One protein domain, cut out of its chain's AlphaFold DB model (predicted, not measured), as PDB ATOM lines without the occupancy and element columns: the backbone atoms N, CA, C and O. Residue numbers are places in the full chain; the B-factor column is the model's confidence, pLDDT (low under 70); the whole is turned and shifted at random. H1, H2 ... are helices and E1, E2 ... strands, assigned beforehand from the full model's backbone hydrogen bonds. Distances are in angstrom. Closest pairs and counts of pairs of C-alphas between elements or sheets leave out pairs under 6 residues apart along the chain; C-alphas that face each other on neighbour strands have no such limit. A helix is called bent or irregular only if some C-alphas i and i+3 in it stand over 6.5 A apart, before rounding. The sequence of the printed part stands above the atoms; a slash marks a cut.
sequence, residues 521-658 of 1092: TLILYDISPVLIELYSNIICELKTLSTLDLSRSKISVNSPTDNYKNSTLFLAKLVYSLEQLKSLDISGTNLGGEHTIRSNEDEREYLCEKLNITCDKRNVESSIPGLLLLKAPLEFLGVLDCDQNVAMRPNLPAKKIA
ATOM      1  N   THR A 521     227.864 156.133 207.147       98.06
ATOM      2  CA  THR A 521     228.507 155.668 205.912       98.06
ATOM      3  C   THR A 521     227.874 154.374 205.418       98.06
ATOM      4  O   THR A 521     227.794 153.399 206.167       98.06
ATOM      5  N   LEU A 522     227.476 154.365 204.146       97.94
ATOM      6  CA  LEU A 522     226.894 153.221 203.452       97.94
ATOM      7  C   LEU A 522     227.595 153.023 202.103       97.94
ATOM      8  O   LEU A 522     227.539 153.906 201.243       97.94
ATOM      9  N   ILE A 523     228.234 151.867 201.924       97.12
ATOM     10  CA  ILE A 523     228.901 151.475 200.678       97.12
ATOM     11  C   ILE A 523     228.114 150.349 199.998       97.12
ATOM     12  O   ILE A 523     227.931 149.277 200.576       97.12
ATOM     13  N   LEU A 524     227.658 150.606 198.771       95.31
ATOM     14  CA  LEU A 524     226.896 149.696 197.906       95.31
ATOM     15  C   LEU A 524     227.618 149.486 196.559       95.31
ATOM     16  O   LEU A 524     226.972 149.356 195.519       95.31
ATOM     17  N   TYR A 525     228.956 149.477 196.575       93.06
ATOM     18  CA  TYR A 525     229.768 149.285 195.372       93.06
ATOM     19  C   TYR A 525     229.434 147.954 194.686       93.06
ATOM     20  O   TYR A 525     229.418 146.912 195.340       93.06
ATOM     21  N   ASP A 526     229.158 147.989 193.382       89.62
ATOM     22  CA  ASP A 526     228.743 146.822 192.586       89.62
ATOM     23  C   ASP A 526     227.524 146.048 193.149       89.62
ATOM     24  O   ASP A 526     227.389 144.836 192.980       89.62
ATOM     25  N   ILE A 527     226.584 146.759 193.780       89.81
ATOM     26  CA  ILE A 527     225.228 146.257 194.058       89.81
ATOM     27  C   ILE A 527     224.278 146.632 192.908       89.81
ATOM     28  O   ILE A 527     224.338 147.740 192.375       89.81
ATOM     29  N   SER A 528     223.374 145.717 192.527       87.69
ATOM     30  CA  SER A 528     222.435 145.947 191.413       87.69
ATOM     31  C   SER A 528     221.492 147.135 191.689       87.69
ATOM     32  O   SER A 528     220.810 147.148 192.724       87.69
ATOM     33  N   PRO A 529     221.361 148.090 190.746       90.88
ATOM     34  CA  PRO A 529     220.430 149.211 190.833       90.88
ATOM     35  C   PRO A 529     218.992 148.803 191.133       90.88
ATOM     36  O   PRO A 529     218.334 149.463 191.931       90.88
ATOM     37  N   VAL A 530     218.515 147.682 190.582       89.88
ATOM     38  CA  VAL A 530     217.136 147.201 190.786       89.88
ATOM     39  C   VAL A 530     216.833 146.972 192.272       89.88
ATOM     40  O   VAL A 530     215.739 147.295 192.741       89.88
ATOM     41  N   LEU A 531     217.808 146.463 193.034       90.44
ATOM     42  CA  LEU A 531     217.685 146.272 194.480       90.44
ATOM     43  C   LEU A 531     217.650 147.617 195.224       90.44
ATOM     44  O   LEU A 531     216.844 147.815 196.134       90.44
ATOM     45  N   ILE A 532     218.512 148.551 194.822       94.25
ATOM     46  CA  ILE A 532     218.660 149.866 195.455       94.25
ATOM     47  C   ILE A 532     217.417 150.740 195.193       94.25
ATOM     48  O   ILE A 532     216.929 151.422 196.096       94.25
ATOM     49  N   GLU A 533     216.832 150.659 193.996       93.12
ATOM     50  CA  GLU A 533     215.567 151.310 193.635       93.12
ATOM     51  C   GLU A 533     214.384 150.796 194.455       93.12
ATOM     52  O   GLU A 533     213.628 151.599 195.020       93.12
ATOM     53  N   LEU A 534     214.254 149.468 194.561       93.56
ATOM     54  CA  LEU A 534     213.182 148.795 195.296       93.56
ATOM     55  C   LEU A 534     213.126 149.243 196.765       93.56
ATOM     56  O   LEU A 534     212.042 149.487 197.296       93.56
ATOM     57  N   TYR A 535     214.287 149.425 197.399       95.19
ATOM     58  CA  TYR A 535     214.398 149.859 198.797       95.19
ATOM     59  C   TYR A 535     214.729 151.351 198.974       95.19
ATOM     60  O   TYR A 535     215.005 151.799 200.090       95.19
ATOM     61  N   SER A 536     214.614 152.153 197.908       94.31
ATOM     62  CA  SER A 536     214.950 153.586 197.903       94.31
ATOM     63  C   SER A 536     214.261 154.395 199.003       94.31
ATOM     64  O   SER A 536     214.880 155.273 199.597       94.31
ATOM     65  N   ASN A 537     213.002 154.077 199.326       94.94
ATOM     66  CA  ASN A 537     212.266 154.727 200.414       94.94
ATOM     67  C   ASN A 537     212.966 154.556 201.771       94.94
ATOM     68  O   ASN A 537     213.035 155.514 202.529       94.94
ATOM     69  N   ILE A 538     213.510 153.370 202.055       95.75
ATOM     70  CA  ILE A 538     214.162 153.061 203.335       95.75
ATOM     71  C   ILE A 538     215.544 153.723 203.393       95.75
ATOM     72  O   ILE A 538     215.922 154.274 204.424       95.75
ATOM     73  N   ILE A 539     216.265 153.753 202.266       96.38
ATOM     74  CA  ILE A 539     217.535 154.486 202.137       96.38
ATOM     75  C   ILE A 539     217.310 155.991 202.377       96.38
ATOM     76  O   ILE A 539     218.042 156.597 203.153       96.38
ATOM     77  N   CYS A 540     216.249 156.585 201.814       96.00
ATOM     78  CA  CYS A 540     215.858 157.983 202.050       96.00
ATOM     79  C   CYS A 540     215.562 158.321 203.528       96.00
ATOM     80  O   CYS A 540     215.532 159.501 203.888       96.00
ATOM     81  N   GLU A 541     215.318 157.334 204.392       95.81
ATOM     82  CA  GLU A 541     215.058 157.528 205.824       95.81
ATOM     83  C   GLU A 541     216.331 157.487 206.694       95.81
ATOM     84  O   GLU A 541     216.255 157.783 207.887       95.81
ATOM     85  N   LEU A 542     217.502 157.180 206.121       96.12
ATOM     86  CA  LEU A 542     218.805 157.171 206.802       96.12
ATOM     87  C   LEU A 542     219.333 158.605 207.024       96.12
ATOM     88  O   LEU A 542     220.332 159.022 206.440       96.12
ATOM     89  N   LYS A 543     218.647 159.410 207.844       94.06
ATOM     90  CA  LYS A 543     218.891 160.867 207.953       94.06
ATOM     91  C   LYS A 543     220.265 161.270 208.508       94.06
ATOM     92  O   LYS A 543     220.640 162.432 208.375       94.06
ATOM     93  N   THR A 544     221.005 160.342 209.112       95.31
ATOM     94  CA  THR A 544     222.383 160.549 209.598       95.31
ATOM     95  C   THR A 544     223.461 160.286 208.543       95.31
ATOM     96  O   THR A 544     224.644 160.456 208.833       95.31
ATOM     97  N   LEU A 545     223.085 159.853 207.334       97.19
ATOM     98  CA  LEU A 545     224.036 159.432 206.312       97.19
ATOM     99  C   LEU A 545     224.803 160.628 205.722       97.19
ATOM    100  O   LEU A 545     224.224 161.496 205.069       97.19
ATOM    101  N   SER A 546     226.122 160.643 205.922       97.31
ATOM    102  CA  SER A 546     227.044 161.635 205.359       97.31
ATOM    103  C   SER A 546     227.819 161.126 204.143       97.31
ATOM    104  O   SER A 546     228.311 161.933 203.354       97.31
ATOM    105  N   THR A 547     227.924 159.805 203.983       98.38
ATOM    106  CA  THR A 547     228.664 159.153 202.899       98.38
ATOM    107  C   THR A 547     227.813 158.053 202.280       98.38
ATOM    108  O   THR A 547     227.462 157.090 202.964       98.38
ATOM    109  N   LEU A 548     227.515 158.184 200.988       98.44
ATOM    110  CA  LEU A 548     226.815 157.178 200.192       98.44
ATOM    111  C   LEU A 548     227.646 156.839 198.956       98.44
ATOM    112  O   LEU A 548     228.049 157.727 198.208       98.44
ATOM    113  N   ASP A 549     227.877 155.555 198.728       98.31
ATOM    114  CA  ASP A 549     228.594 155.058 197.560       98.31
ATOM    115  C   ASP A 549     227.694 154.075 196.802       98.31
ATOM    116  O   ASP A 549     227.315 153.037 197.343       98.31
ATOM    117  N   LEU A 550     227.324 154.457 195.580       96.88
ATOM    118  CA  LEU A 550     226.504 153.708 194.620       96.88
ATOM    119  C   LEU A 550     227.329 153.295 193.387       96.88
ATOM    120  O   LEU A 550     226.754 152.984 192.341       96.88
ATOM    121  N   SER A 551     228.660 153.388 193.473       95.06
ATOM    122  CA  SER A 551     229.550 153.218 192.324       95.06
ATOM    123  C   SER A 551     229.627 151.769 191.841       95.06
ATOM    124  O   SER A 551     229.273 150.831 192.556       95.06
ATOM    125  N   ARG A 552     230.067 151.571 190.600       90.56
ATOM    126  CA  ARG A 552     230.093 150.263 189.938       90.56
ATOM    127  C   ARG A 552     231.324 150.108 189.053       90.56
ATOM    128  O   ARG A 552     231.818 151.088 188.496       90.56
ATOM    129  N   SER A 553     231.797 148.879 188.889       86.62
ATOM    130  CA  SER A 553     232.758 148.527 187.848       86.62
ATOM    131  C   SER A 553     232.030 148.334 186.512       86.62
ATOM    132  O   SER A 553     230.940 147.764 186.455       86.62
ATOM    133  N   LYS A 554     232.633 148.759 185.393       74.50
ATOM    134  CA  LYS A 554     232.041 148.537 184.055       74.50
ATOM    135  C   LYS A 554     231.947 147.056 183.663       74.50
ATOM    136  O   LYS A 554     231.155 146.714 182.793       74.50
ATOM    137  N   ILE A 555     232.709 146.181 184.325       63.62
ATOM    138  CA  ILE A 555     232.683 144.725 184.116       63.62
ATOM    139  C   ILE A 555     231.383 144.103 184.666       63.62
ATOM    140  O   ILE A 555     230.916 143.108 184.119       63.62
ATOM    141  N   SER A 556     230.746 144.696 185.688       55.50
ATOM    142  CA  SER A 556     229.505 144.157 186.276       55.50
ATOM    143  C   SER A 556     228.247 144.357 185.408       55.50
ATOM    144  O   SER A 556     227.203 143.757 185.682       55.50
ATOM    145  N   VAL A 557     228.329 145.158 184.337       60.44
ATOM    146  CA  VAL A 557     227.190 145.547 183.487       60.44
ATOM    147  C   VAL A 557     226.878 144.467 182.441       60.44
ATOM    148  O   VAL A 557     227.198 144.580 181.260       60.44
ATOM    149  N   ASN A 558     226.199 143.407 182.878       52.06
ATOM    150  CA  ASN A 558     225.835 142.265 182.028       52.06
ATOM    151  C   ASN A 558     224.672 142.534 181.041       52.06
ATOM    152  O   ASN A 558     224.409 141.713 180.161       52.06
ATOM    153  N   SER A 559     223.927 143.637 181.186       56.75
ATOM    154  CA  SER A 559     222.796 143.978 180.308       56.75
ATOM    155  C   SER A 559     222.382 145.454 180.430       56.75
ATOM    156  O   SER A 559     222.413 145.986 181.541       56.75
ATOM    157  N   PRO A 560     221.866 146.103 179.361       55.09
ATOM    158  CA  PRO A 560     221.247 147.434 179.448       55.09
ATOM    159  C   PRO A 560     220.054 147.532 180.416       55.09
ATOM    160  O   PRO A 560     219.620 148.632 180.752       55.09
ATOM    161  N   THR A 561     219.489 146.399 180.849       58.69
ATOM    162  CA  THR A 561     218.382 146.340 181.819       58.69
ATOM    163  C   THR A 561     218.816 146.534 183.275       58.69
ATOM    164  O   THR A 561     217.947 146.688 184.132       58.69
ATOM    165  N   ASP A 562     220.122 146.562 183.558       73.69
ATOM    166  CA  ASP A 562     220.702 146.693 184.905       73.69
ATOM    167  C   ASP A 562     221.133 148.142 185.234       73.69
ATOM    168  O   ASP A 562     222.048 148.379 186.019       73.69
ATOM    169  N   ASN A 563     220.465 149.123 184.616       86.50
ATOM    170  CA  ASN A 563     220.630 150.564 184.839       86.50
ATOM    171  C   ASN A 563     219.514 151.140 185.730       86.50
ATOM    172  O   ASN A 563     218.408 150.598 185.778       86.50
ATOM    173  N   TYR A 564     219.766 152.285 186.379       90.25
ATOM    174  CA  TYR A 564     218.737 153.003 187.143       90.25
ATOM    175  C   TYR A 564     217.659 153.577 186.206       90.25
ATOM    176  O   TYR A 564     217.954 154.266 185.224       90.25
ATOM    177  N   LYS A 565     216.391 153.331 186.529       89.38
ATOM    178  CA  LYS A 565     215.190 153.823 185.855       89.38
ATOM    179  C   LYS A 565     214.829 155.208 186.381       89.38
ATOM    180  O   LYS A 565     214.741 155.433 187.583       89.38
ATOM    181  N   ASN A 566     214.548 156.145 185.474       87.38
ATOM    182  CA  ASN A 566     214.323 157.556 185.823       87.38
ATOM    183  C   ASN A 566     215.479 158.123 186.678       87.38
ATOM    184  O   ASN A 566     215.238 158.805 187.676       87.38
ATOM    185  N   SER A 567     216.725 157.807 186.302       92.12
ATOM    186  CA  SER A 567     217.936 157.994 187.117       92.12
ATOM    187  C   SER A 567     218.073 159.397 187.724       92.12
ATOM    188  O   SER A 567     218.349 159.524 188.916       92.12
ATOM    189  N   THR A 568     217.763 160.445 186.954       93.00
ATOM    190  CA  THR A 568     217.678 161.838 187.421       93.00
ATOM    191  C   THR A 568     216.721 162.024 188.607       93.00
ATOM    192  O   THR A 568     217.101 162.607 189.621       93.00
ATOM    193  N   LEU A 569     215.483 161.526 188.503       93.56
ATOM    194  CA  LEU A 569     214.453 161.677 189.539       93.56
ATOM    195  C   LEU A 569     214.783 160.835 190.780       93.56
ATOM    196  O   LEU A 569     214.548 161.267 191.909       93.56
ATOM    197  N   PHE A 570     215.357 159.650 190.570       95.50
ATOM    198  CA  PHE A 570     215.857 158.789 191.637       95.50
ATOM    199  C   PHE A 570     216.985 159.469 192.434       95.50
ATOM    200  O   PHE A 570     216.916 159.533 193.664       95.50
ATOM    201  N   LEU A 571     217.978 160.048 191.748       96.50
ATOM    202  CA  LEU A 571     219.072 160.779 192.386       96.50
ATOM    203  C   LEU A 571     218.559 162.025 193.129       96.50
ATOM    204  O   LEU A 571     218.898 162.216 194.296       96.50
ATOM    205  N   ALA A 572     217.673 162.804 192.501       94.69
ATOM    206  CA  ALA A 572     217.027 163.971 193.104       94.69
ATOM    207  C   ALA A 572     216.297 163.620 194.412       94.69
ATOM    208  O   ALA A 572     216.476 164.288 195.434       94.69
ATOM    209  N   LYS A 573     215.532 162.519 194.414       95.44
ATOM    210  CA  LYS A 573     214.841 161.989 195.598       95.44
ATOM    211  C   LYS A 573     215.815 161.630 196.724       95.44
ATOM    212  O   LYS A 573     215.535 161.947 197.883       95.44
ATOM    213  N   LEU A 574     216.934 160.972 196.404       95.88
ATOM    214  CA  LEU A 574     217.958 160.602 197.385       95.88
ATOM    215  C   LEU A 574     218.606 161.840 198.012       95.88
ATOM    216  O   LEU A 574     218.571 161.977 199.233       95.88
ATOM    217  N   VAL A 575     219.158 162.753 197.206       94.50
ATOM    218  CA  VAL A 575     219.935 163.889 197.737       94.50
ATOM    219  C   VAL A 575     219.072 164.913 198.472       94.50
ATOM    220  O   VAL A 575     219.515 165.462 199.475       94.50
ATOM    221  N   TYR A 576     217.814 165.101 198.055       93.69
ATOM    222  CA  TYR A 576     216.845 165.892 198.817       93.69
ATOM    223  C   TYR A 576     216.529 165.252 200.180       93.69
ATOM    224  O   TYR A 576     216.391 165.939 201.191       93.69
ATOM    225  N   SER A 577     216.429 163.919 200.226       94.19
ATOM    226  CA  SER A 577     216.108 163.186 201.455       94.19
ATOM    227  C   SER A 577     217.276 163.111 202.443       94.19
ATOM    228  O   SER A 577     217.039 163.044 203.652       94.19
ATOM    229  N   LEU A 578     218.513 163.075 201.946       95.25
ATOM    230  CA  LEU A 578     219.736 162.831 202.713       95.25
ATOM    231  C   LEU A 578     220.482 164.142 202.986       95.25
ATOM    232  O   LEU A 578     221.571 164.393 202.481       95.25
ATOM    233  N   GLU A 579     219.883 164.990 203.819       90.75
ATOM    234  CA  GLU A 579     220.324 166.378 204.031       90.75
ATOM    235  C   GLU A 579     221.748 166.546 204.595       90.75
ATOM    236  O   GLU A 579     222.315 167.633 204.511       90.75
ATOM    237  N   GLN A 580     222.314 165.495 205.201       94.25
ATOM    238  CA  GLN A 580     223.659 165.497 205.791       94.25
ATOM    239  C   GLN A 580     224.745 164.959 204.843       94.25
ATOM    240  O   GLN A 580     225.909 164.868 205.244       94.25
ATOM    241  N   LEU A 581     224.384 164.604 203.604       96.19
ATOM    242  CA  LEU A 581     225.285 164.003 202.627       96.19
ATOM    243  C   LEU A 581     226.424 164.965 202.245       96.19
ATOM    244  O   LEU A 581     226.196 166.089 201.806       96.19
ATOM    245  N   LYS A 582     227.665 164.499 202.409       97.44
ATOM    246  CA  LYS A 582     228.910 165.218 202.084       97.44
ATOM    247  C   LYS A 582     229.764 164.487 201.055       97.44
ATOM    248  O   LYS A 582     230.606 165.110 200.420       97.44
ATOM    249  N   SER A 583     229.585 163.180 200.913       98.44
ATOM    250  CA  SER A 583     230.341 162.340 199.991       98.44
ATOM    251  C   SER A 583     229.370 161.457 199.227       98.44
ATOM    252  O   SER A 583     228.666 160.655 199.841       98.44
ATOM    253  N   LEU A 584     229.354 161.593 197.904       98.56
ATOM    254  CA  LEU A 584     228.539 160.775 197.011       98.56
ATOM    255  C   LEU A 584     229.423 160.132 195.941       98.56
ATOM    256  O   LEU A 584     230.225 160.814 195.311       98.56
ATOM    257  N   ASP A 585     229.255 158.840 195.703       98.44
ATOM    258  CA  ASP A 585     229.909 158.131 194.603       98.44
ATOM    259  C   ASP A 585     228.843 157.567 193.660       98.44
ATOM    260  O   ASP A 585     228.003 156.778 194.090       98.44
ATOM    261  N   ILE A 586     228.853 157.989 192.394       97.25
ATOM    262  CA  ILE A 586     227.970 157.481 191.329       97.25
ATOM    263  C   ILE A 586     228.759 156.936 190.131       97.25
ATOM    264  O   ILE A 586     228.175 156.662 189.081       97.25
ATOM    265  N   SER A 587     230.075 156.777 190.284       96.25
ATOM    266  CA  SER A 587     230.998 156.303 189.250       96.25
ATOM    267  C   SER A 587     230.522 154.990 188.608       96.25
ATOM    268  O   SER A 587     230.055 154.097 189.312       96.25
ATOM    269  N   GLY A 588     230.623 154.862 187.286       92.19
ATOM    270  CA  GLY A 588     230.182 153.680 186.539       92.19
ATOM    271  C   GLY A 588     228.659 153.504 186.442       92.19
ATOM    272  O   GLY A 588     228.193 152.405 186.148       92.19
ATOM    273  N   THR A 589     227.867 154.553 186.701       92.81
ATOM    274  CA  THR A 589     226.393 154.509 186.607       92.81
ATOM    275  C   THR A 589     225.817 155.554 185.649       92.81
ATOM    276  O   THR A 589     226.446 156.572 185.342       92.81
ATOM    277  N   ASN A 590     224.551 155.357 185.270       92.75
ATOM    278  CA  ASN A 590     223.735 156.316 184.521       92.75
ATOM    279  C   ASN A 590     223.069 157.406 185.402       92.75
ATOM    280  O   ASN A 590     222.193 158.140 184.928       92.75
ATOM    281  N   LEU A 591     223.447 157.532 186.685       94.38
ATOM    282  CA  LEU A 591     222.875 158.512 187.626       94.38
ATOM    283  C   LEU A 591     223.244 159.967 187.306       94.38
ATOM    284  O   LEU A 591     222.536 160.878 187.729       94.38
ATOM    285  N   GLY A 592     224.298 160.200 186.519       92.12
ATOM    286  CA  GLY A 592     224.646 161.538 186.031       92.12
ATOM    287  C   GLY A 592     223.600 162.161 185.088       92.12
ATOM    288  O   GLY A 592     223.640 163.369 184.846       92.12
ATOM    289  N   GLY A 593     222.658 161.353 184.584       88.19
ATOM    290  CA  GLY A 593     221.550 161.782 183.732       88.19
ATOM    291  C   GLY A 593     221.979 162.271 182.345       88.19
ATOM    292  O   GLY A 593     223.156 162.512 182.069       88.19
ATOM    293  N   GLU A 594     221.007 162.443 181.455       82.38
ATOM    294  CA  GLU A 594     221.222 163.145 180.185       82.38
ATOM    295  C   GLU A 594     221.418 164.651 180.423       82.38
ATOM    296  O   GLU A 594     220.982 165.198 181.439       82.38
ATOM    297  N   HIS A 595     222.080 165.335 179.488       71.12
ATOM    298  CA  HIS A 595     222.195 166.790 179.548       71.12
ATOM    299  C   HIS A 595     220.834 167.419 179.228       71.12
ATOM    300  O   HIS A 595     220.306 167.253 178.129       71.12
ATOM    301  N   THR A 596     220.262 168.163 180.170       71.25
ATOM    302  CA  THR A 596     218.972 168.830 179.967       71.25
ATOM    303  C   THR A 596     219.102 170.002 178.996       71.25
ATOM    304  O   THR A 596     220.101 170.719 178.996       71.25
ATOM    305  N   ILE A 597     218.072 170.201 178.166       72.00
ATOM    306  CA  ILE A 597     217.904 171.402 177.319       72.00
ATOM    307  C   ILE A 597     217.272 172.552 178.133       72.00
ATOM    308  O   ILE A 597     217.415 173.725 177.796       72.00
ATOM    309  N   ARG A 598     216.570 172.203 179.216       79.56
ATOM    310  CA  ARG A 598     215.977 173.115 180.202       79.56
ATOM    311  C   ARG A 598     217.045 173.861 180.998       79.56
ATOM    312  O   ARG A 598     218.133 173.324 181.212       79.56
ATOM    313  N   SER A 599     216.701 175.050 181.496       85.31
ATOM    314  CA  SER A 599     217.537 175.733 182.484       85.31
ATOM    315  C   SER A 599     217.533 174.981 183.820       85.31
ATOM    316  O   SER A 599     216.632 174.189 184.110       85.31
ATOM    317  N   ASN A 600     218.523 175.267 184.668       86.75
ATOM    318  CA  ASN A 600     218.590 174.702 186.017       86.75
ATOM    319  C   ASN A 600     217.430 175.159 186.919       86.75
ATOM    320  O   ASN A 600     217.129 174.482 187.898       86.75
ATOM    321  N   GLU A 601     216.754 176.270 186.601       87.56
ATOM    322  CA  GLU A 601     215.531 176.688 187.297       87.56
ATOM    323  C   GLU A 601     214.327 175.845 186.851       87.56
ATOM    324  O   GLU A 601     213.674 175.244 187.705       87.56
ATOM    325  N   ASP A 602     214.101 175.705 185.538       89.06
ATOM    326  CA  ASP A 602     212.990 174.911 184.982       89.06
ATOM    327  C   ASP A 602     213.086 173.429 185.384       89.06
ATOM    328  O   ASP A 602     212.090 172.787 185.723       89.06
ATOM    329  N   GLU A 603     214.294 172.857 185.340       91.00
ATOM    330  CA  GLU A 603     214.515 171.459 185.716       91.00
ATOM    331  C   GLU A 603     214.351 171.258 187.226       91.00
ATOM    332  O   GLU A 603     213.777 170.258 187.658       91.00
ATOM    333  N   ARG A 604     214.771 172.227 188.049       90.44
ATOM    334  CA  ARG A 604     214.539 172.196 189.497       90.44
ATOM    335  C   ARG A 604     213.046 172.253 189.821       90.44
ATOM    336  O   ARG A 604     212.598 171.456 190.641       90.44
ATOM    337  N   GLU A 605     212.274 173.121 189.165       90.31
ATOM    338  CA  GLU A 605     210.814 173.186 189.328       90.31
ATOM    339  C   GLU A 605     210.137 171.872 188.912       90.31
ATOM    340  O   GLU A 605     209.348 171.315 189.678       90.31
ATOM    341  N   TYR A 606     210.529 171.305 187.767       91.31
ATOM    342  CA  TYR A 606     210.071 169.987 187.320       91.31
ATOM    343  C   TYR A 606     210.364 168.879 188.348       91.31
ATOM    344  O   TYR A 606     209.492 168.059 188.644       91.31
ATOM    345  N   LEU A 607     211.565 168.853 188.936       91.94
ATOM    346  CA  LEU A 607     211.919 167.877 189.972       91.94
ATOM    347  C   LEU A 607     211.121 168.091 191.266       91.94
ATOM    348  O   LEU A 607     210.668 167.110 191.860       91.94
ATOM    349  N   CYS A 608     210.888 169.341 191.678       91.94
ATOM    350  CA  CYS A 608     210.027 169.661 192.819       91.94
ATOM    351  C   CYS A 608     208.589 169.155 192.609       91.94
ATOM    352  O   CYS A 608     208.034 168.494 193.487       91.94
ATOM    353  N   GLU A 609     208.008 169.413 191.430       93.50
ATOM    354  CA  GLU A 609     206.665 168.961 191.043       93.50
ATOM    355  C   GLU A 609     206.570 167.426 191.070       93.50
ATOM    356  O   GLU A 609     205.681 166.868 191.715       93.50
ATOM    357  N   LYS A 610     207.516 166.720 190.431       94.06
ATOM    358  CA  LYS A 610     207.507 165.246 190.357       94.06
ATOM    359  C   LYS A 610     207.778 164.548 191.687       94.06
ATOM    360  O   LYS A 610     207.335 163.413 191.859       94.06
ATOM    361  N   LEU A 611     208.470 165.198 192.620       91.88
ATOM    362  CA  LEU A 611     208.683 164.683 193.976       91.88
ATOM    363  C   LEU A 611     207.625 165.164 194.986       91.88
ATOM    364  O   LEU A 611     207.621 164.676 196.114       91.88
ATOM    365  N   ASN A 612     206.718 166.065 194.586       92.81
ATOM    366  CA  ASN A 612     205.727 166.722 195.446       92.81
ATOM    367  C   ASN A 612     206.366 167.429 196.665       92.81
ATOM    368  O   ASN A 612     205.972 167.216 197.814       92.81
ATOM    369  N   ILE A 613     207.388 168.253 196.408       89.12
ATOM    370  CA  ILE A 613     208.173 168.996 197.412       89.12
ATOM    371  C   ILE A 613     208.240 170.492 197.072       89.12
ATOM    372  O   ILE A 613     208.055 170.892 195.926       89.12
ATOM    373  N   THR A 614     208.540 171.341 198.056       82.62
ATOM    374  CA  THR A 614     208.721 172.784 197.831       82.62
ATOM    375  C   THR A 614     210.144 173.094 197.360       82.62
ATOM    376  O   THR A 614     211.097 172.740 198.054       82.62
ATOM    377  N   CYS A 615     210.303 173.815 196.247       70.94
ATOM    378  CA  CYS A 615     211.610 174.348 195.848       70.94
ATOM    379  C   CYS A 615     212.123 175.400 196.850       70.94
ATOM    380  O   CYS A 615     211.463 176.415 197.084       70.94
ATOM    381  N   ASP A 616     213.328 175.197 197.390       69.50
ATOM    382  CA  ASP A 616     214.085 176.225 198.115       69.50
ATOM    383  C   ASP A 616     214.974 177.004 197.127       69.50
ATOM    384  O   ASP A 616     215.567 176.439 196.206       69.50
ATOM    385  N   LYS A 617     215.089 178.319 197.333       62.69
ATOM    386  CA  LYS A 617     215.904 179.233 196.515       62.69
ATOM    387  C   LYS A 617     217.397 179.212 196.877       62.69
ATOM    388  O   LYS A 617     218.151 180.037 196.372       62.69
ATOM    389  N   ARG A 618     217.825 178.317 197.774       62.59
ATOM    390  CA  ARG A 618     219.224 178.166 198.228       62.59
ATOM    391  C   ARG A 618     219.935 176.927 197.679       62.59
ATOM    392  O   ARG A 618     221.040 176.625 198.123       62.59
ATOM    393  N   ASN A 619     219.300 176.197 196.767       69.94
ATOM    394  CA  ASN A 619     219.839 174.947 196.242       69.94
ATOM    395  C   ASN A 619     221.076 175.159 195.359       69.94
ATOM    396  O   ASN A 619     221.267 176.213 194.755       69.94
ATOM    397  N   VAL A 620     221.904 174.121 195.269       87.19
ATOM    398  CA  VAL A 620     223.156 174.144 194.501       87.19
ATOM    399  C   VAL A 620     222.890 174.104 192.989       87.19
ATOM    400  O   VAL A 620     221.963 173.442 192.515       87.19
ATOM    401  N   GLU A 621     223.728 174.808 192.227       90.25
ATOM    402  CA  GLU A 621     223.787 174.735 190.765       90.25
ATOM    403  C   GLU A 621     224.627 173.535 190.310       90.25
ATOM    404  O   GLU A 621     225.709 173.292 190.846       90.25
ATOM    405  N   SER A 622     224.145 172.775 189.322       92.75
ATOM    406  CA  SER A 622     224.836 171.577 188.832       92.75
ATOM    407  C   SER A 622     224.521 171.262 187.369       92.75
ATOM    408  O   SER A 622     223.418 171.518 186.902       92.75
ATOM    409  N   SER A 623     225.475 170.652 186.662       92.50
ATOM    410  CA  SER A 623     225.282 170.004 185.351       92.50
ATOM    411  C   SER A 623     224.818 168.541 185.430       92.50
ATOM    412  O   SER A 623     224.709 167.857 184.406       92.50
ATOM    413  N   ILE A 624     224.628 168.020 186.645       94.75
ATOM    414  CA  ILE A 624     223.976 166.739 186.906       94.75
ATOM    415  C   ILE A 624     222.570 167.090 187.407       94.75
ATOM    416  O   ILE A 624     222.441 167.521 188.555       94.75
ATOM    417  N   PRO A 625     221.515 166.920 186.588       93.38
ATOM    418  CA  PRO A 625     220.167 167.381 186.928       93.38
ATOM    419  C   PRO A 625     219.664 166.866 188.286       93.38
ATOM    420  O   PRO A 625     219.087 167.615 189.071       93.38
ATOM    421  N   GLY A 626     219.977 165.610 188.626       93.38
ATOM    422  CA  GLY A 626     219.602 165.008 189.910       93.38
ATOM    423  C   GLY A 626     220.267 165.635 191.145       93.38
ATOM    424  O   GLY A 626     219.808 165.397 192.257       93.38
ATOM    425  N   LEU A 627     221.317 166.450 190.988       94.94
ATOM    426  CA  LEU A 627     221.999 167.140 192.090       94.94
ATOM    427  C   LEU A 627     221.481 168.571 192.342       94.94
ATOM    428  O   LEU A 627     221.871 169.182 193.335       94.94
ATOM    429  N   LEU A 628     220.546 169.084 191.529       92.62
ATOM    430  CA  LEU A 628     219.935 170.422 191.682       92.62
ATOM    431  C   LEU A 628     219.092 170.606 192.962       92.62
ATOM    432  O   LEU A 628     218.607 171.712 193.230       92.62
ATOM    433  N   LEU A 629     218.901 169.535 193.741       92.12
ATOM    434  CA  LEU A 629     218.221 169.528 195.043       92.12
ATOM    435  C   LEU A 629     219.176 169.371 196.243       92.12
ATOM    436  O   LEU A 629     218.713 169.217 197.373       92.12
ATOM    437  N   LEU A 630     220.497 169.415 196.028       92.25
ATOM    438  CA  LEU A 630     221.469 169.489 197.121       92.25
ATOM    439  C   LEU A 630     221.296 170.788 197.924       92.25
ATOM    440  O   LEU A 630     221.179 171.874 197.350       92.25
ATOM    441  N   LYS A 631     221.371 170.680 199.258       88.06
ATOM    442  CA  LYS A 631     221.371 171.833 200.183       88.06
ATOM    443  C   LYS A 631     222.716 172.563 200.260       88.06
ATOM    444  O   LYS A 631     222.756 173.727 200.647       88.06
ATOM    445  N   ALA A 632     223.813 171.877 199.950       91.31
ATOM    446  CA  ALA A 632     225.170 172.416 199.942       91.31
ATOM    447  C   ALA A 632     226.062 171.591 198.993       91.31
ATOM    448  O   ALA A 632     225.757 170.417 198.763       91.31
ATOM    449  N   PRO A 633     227.149 172.164 198.438       94.31
ATOM    450  CA  PRO A 633     228.120 171.404 197.658       94.31
ATOM    451  C   PRO A 633     228.764 170.291 198.491       94.31
ATOM    452  O   PRO A 633     229.001 170.451 199.690       94.31
ATOM    453  N   LEU A 634     229.073 169.175 197.839       97.12
ATOM    454  CA  LEU A 634     229.691 168.011 198.461       97.12
ATOM    455  C   LEU A 634     231.179 168.269 198.777       97.12
ATOM    456  O   LEU A 634     231.867 169.061 198.132       97.12
ATOM    457  N   GLU A 635     231.716 167.546 199.753       97.44
ATOM    458  CA  GLU A 635     233.162 167.445 199.965       97.44
ATOM    459  C   GLU A 635     233.802 166.528 198.906       97.44
ATOM    460  O   GLU A 635     234.896 166.816 198.422       97.44
ATOM    461  N   PHE A 636     233.097 165.460 198.508       98.44
ATOM    462  CA  PHE A 636     233.533 164.496 197.493       98.44
ATOM    463  C   PHE A 636     232.393 164.094 196.542       98.44
ATOM    464  O   PHE A 636     231.280 163.806 196.993       98.44
ATOM    465  N   LEU A 637     232.704 164.008 195.245       98.50
ATOM    466  CA  LEU A 637     231.839 163.437 194.212       98.50
ATOM    467  C   LEU A 637     232.621 162.482 193.292       98.50
ATOM    468  O   LEU A 637     233.564 162.892 192.618       98.50
ATOM    469  N   GLY A 638     232.207 161.218 193.227       98.31
ATOM    470  CA  GLY A 638     232.710 160.247 192.252       98.31
ATOM    471  C   GLY A 638     231.822 160.188 191.011       98.31
ATOM    472  O   GLY A 638     230.628 159.912 191.131       98.31
ATOM    473  N   VAL A 639     232.400 160.456 189.837       97.19
ATOM    474  CA  VAL A 639     231.751 160.432 188.506       97.19
ATOM    475  C   VAL A 639     232.586 159.682 187.461       97.19
ATOM    476  O   VAL A 639     232.338 159.821 186.264       97.19
ATOM    477  N   LEU A 640     233.578 158.901 187.905       95.69
ATOM    478  CA  LEU A 640     234.454 158.138 187.019       95.69
ATOM    479  C   LEU A 640     233.620 157.201 186.150       95.69
ATOM    480  O   LEU A 640     232.788 156.465 186.675       95.69
ATOM    481  N   ASP A 641     233.873 157.186 184.846       92.50
ATOM    482  CA  ASP A 641     233.269 156.229 183.914       92.50
ATOM    483  C   ASP A 641     231.726 156.306 183.812       92.50
ATOM    484  O   ASP A 641     231.094 155.397 183.267       92.50
ATOM    485  N   CYS A 642     231.102 157.381 184.303       92.31
ATOM    486  CA  CYS A 642     229.667 157.628 184.152       92.31
ATOM    487  C   CYS A 642     229.245 157.789 182.680       92.31
ATOM    488  O   CYS A 642     229.960 158.379 181.867       92.31
ATOM    489  N   ASP A 643     228.026 157.347 182.361       84.56
ATOM    490  CA  ASP A 643     227.430 157.537 181.032       84.56
ATOM    491  C   ASP A 643     227.353 159.024 180.645       84.56
ATOM    492  O   ASP A 643     227.249 159.904 181.499       84.56
ATOM    493  N   GLN A 644     227.328 159.317 179.339       85.06
ATOM    494  CA  GLN A 644     227.150 160.680 178.813       85.06
ATOM    495  C   GLN A 644     228.219 161.683 179.314       85.06
ATOM    496  O   GLN A 644     227.902 162.846 179.599       85.06
ATOM    497  N   ASN A 645     229.474 161.220 179.426       86.50
ATOM    498  CA  ASN A 645     230.696 161.995 179.703       86.50
ATOM    499  C   ASN A 645     230.576 162.972 180.890       86.50
ATOM    500  O   ASN A 645     231.004 164.126 180.815       86.50
ATOM    501  N   VAL A 646     229.965 162.530 181.993       94.00
ATOM    502  CA  VAL A 646     229.646 163.386 183.153       94.00
ATOM    503  C   VAL A 646     230.887 164.055 183.754       94.00
ATOM    504  O   VAL A 646     230.812 165.227 184.119       94.00
ATOM    505  N   ALA A 647     232.033 163.367 183.782       94.56
ATOM    506  CA  ALA A 647     233.303 163.897 184.285       94.56
ATOM    507  C   ALA A 647     233.798 165.162 183.548       94.56
ATOM    508  O   ALA A 647     234.534 165.961 184.131       94.56
ATOM    509  N   MET A 648     233.374 165.367 182.291       94.19
ATOM    510  CA  MET A 648     233.727 166.530 181.463       94.19
ATOM    511  C   MET A 648     232.792 167.736 181.655       94.19
ATOM    512  O   MET A 648     233.041 168.800 181.087       94.19
ATOM    513  N   ARG A 649     231.675 167.585 182.379       92.88
ATOM    514  CA  ARG A 649     230.661 168.645 182.486       92.88
ATOM    515  C   ARG A 649     231.128 169.774 183.426       92.88
ATOM    516  O   ARG A 649     231.776 169.495 184.434       92.88
ATOM    517  N   PRO A 650     230.790 171.046 183.142       90.94
ATOM    518  CA  PRO A 650     231.098 172.166 184.035       90.94
ATOM    519  C   PRO A 650     230.247 172.109 185.312       90.94
ATOM    520  O   PRO A 650     229.205 171.473 185.325       90.94
ATOM    521  N   ASN A 651     230.614 172.840 186.368       91.06
ATOM    522  CA  ASN A 651     229.783 172.997 187.578       91.06
ATOM    523  C   ASN A 651     229.402 171.668 188.276       91.06
ATOM    524  O   ASN A 651     228.273 171.486 188.740       91.06
ATOM    525  N   LEU A 652     230.347 170.730 188.385       95.19
ATOM    526  CA  LEU A 652     230.199 169.564 189.257       95.19
ATOM    527  C   LEU A 652     230.260 170.015 190.738       95.19
ATOM    528  O   LEU A 652     231.241 170.646 191.135       95.19
ATOM    529  N   PRO A 653     229.236 169.738 191.570       94.88
ATOM    530  CA  PRO A 653     229.021 170.438 192.838       94.88
ATOM    531  C   PRO A 653     229.805 169.816 194.006       94.88
ATOM    532  O   PRO A 653     229.214 169.416 195.010       94.88
ATOM    533  N   ALA A 654     231.133 169.713 193.887       97.06
ATOM    534  CA  ALA A 654     231.990 169.141 194.927       97.06
ATOM    535  C   ALA A 654     233.391 169.768 195.004       97.06
ATOM    536  O   ALA A 654     233.908 170.266 194.006       97.06
ATOM    537  N   LYS A 655     234.037 169.700 196.180       95.62
ATOM    538  CA  LYS A 655     235.431 170.162 196.357       95.62
ATOM    539  C   LYS A 655     236.470 169.196 195.786       95.62
ATOM    540  O   LYS A 655     237.471 169.644 195.235       95.62
ATOM    541  N   LYS A 656     236.258 167.885 195.940       97.19
ATOM    542  CA  LYS A 656     237.066 166.827 195.318       97.19
ATOM    543  C   LYS A 656     236.196 166.018 194.365       97.19
ATOM    544  O   LYS A 656     235.099 165.606 194.737       97.19
ATOM    545  N   ILE A 657     236.691 165.783 193.154       98.00
ATOM    546  CA  ILE A 657     235.979 165.051 192.104       98.00
ATOM    547  C   ILE A 657     236.872 163.905 191.637       98.00
ATOM    548  O   ILE A 657     237.993 164.162 191.212       98.00
ATOM    549  N   ALA A 658     236.390 162.665 191.707       97.94
ATOM    550  CA  ALA A 658     237.050 161.515 191.086       97.94
ATOM    551  C   ALA A 658     236.422 161.252 189.711       97.94
ATOM    552  O   ALA A 658     235.210 161.048 189.625       97.94
TER     553      ALA A 658
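What this domain is: This is residues 521 to 658 of the 1092 residues of the protein "Hypothetical protein" of Didymodactylos carnosus (UniProt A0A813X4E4). This domain is a short solenoid: the chain is wound in stacked turns that lay the short strands E1, E2, E3, E4 and E5 side by side as a curved wall, one face of which is bare, while H1, H2, H3 and H4 stand across from the other face, at some distance. Unnamed loops join the two sides, and H5, in the last turn, lies beyond the end of E4 where that strand finishes. The printed part has 138 residues with five named helices and five named strands, along the chain E1 H1 H2 E2 H3 E3 H4 E4 H5 E5; the sheet's order is E1 E2 E3 E4 E5, all parallel. The class is mixed, helices and strands, with under half of the residues in named elements. The whole is compact, with a radius of gyration of the C-alphas of 13.7 A, and rounded, spanning 40 by 31 by 28 A.

How they stand to each other: E1, residues 521 to 523, is an edge strand of the sheet, parallel at 4 degrees to E2, residues 547 to 549; N 522 and O 547 are 3.0 A apart, within hydrogen-bond range. Between them come H1, residues 529 to 534, and H2, residues 536 to 539, which meet only through their link, Tyr 535. H3, residues 567 to 577, is close to but not clearly touching H1, with the closest C-alphas, those of Glu 533 and Phe 570, 7.7 A apart. H3 is likewise close to but not clearly touching H2, the closest C-alphas being those of Ser 536 and Leu 574, 7.7 A apart. E3, residues 583 to 585, is parallel to E2 at 3 degrees, with N 548 and O 583 3.0 A apart. H4, residues 600 to 611, touches H3 with residues 607 to 611 alone, the closest C-alphas being those of Leu 569 and Leu 607 at 6.7 A; their lines are about perpendicular, at 79 degrees. E4, residues 634 to 638, is parallel to E3 at 12 degrees, with N 638 and O 584 2.9 A apart. E5, residues 654 to 658, the other edge strand, is parallel to E4 at 19 degrees, with N 637 and O 656 2.9 A apart. H5, residues 643 to 648, touches no helix. None of the five helices is on the sheet. E1, H1 H2, E2, then E2, H3, E3, then E3, H4, E4, then E4, H5, E5 are strand-helix-strand units, two parallel neighbour strands with helix between, each with a right-handed crossover. From edge to edge the way across the sheet turns by 48 degrees, its curl. In H1, H3 and H4 every O i to N i+4 pair is within hydrogen-bond range; H2 is too short for such a pair, and H5 has 0 of 2, with 1 of 3 O i to N i+3 pairs within range.

Where its parts are: E1 begins at C-alpha 521, at (228.507, 155.668, 205.912). H3 is 15.4 A long from first to last C-alpha. H4, the longest helix, measures 16.2 A and begins at C-alpha 600, at (218.590, 174.702, 186.017). E4 is 10.4 A long. H5, 11.0 A long, is irregular: C-alphas 644 and 647 are 8.8 A apart. E5, 9.9 A long, ends at C-alpha 658, at (237.050, 161.515, 191.086).

The domain as a whole: The two C-alphas farthest apart, those of Asn 558 and Lys 617, are 40.9 A apart. The printed part has no cut. The links E2 to H3, E3 to H4 and H4 to E4 are long, with 17, 14 and 22 residues. The mean pLDDT of the printed part is 89.6, and residues 555 to 561 and 616 to 619 are under 70.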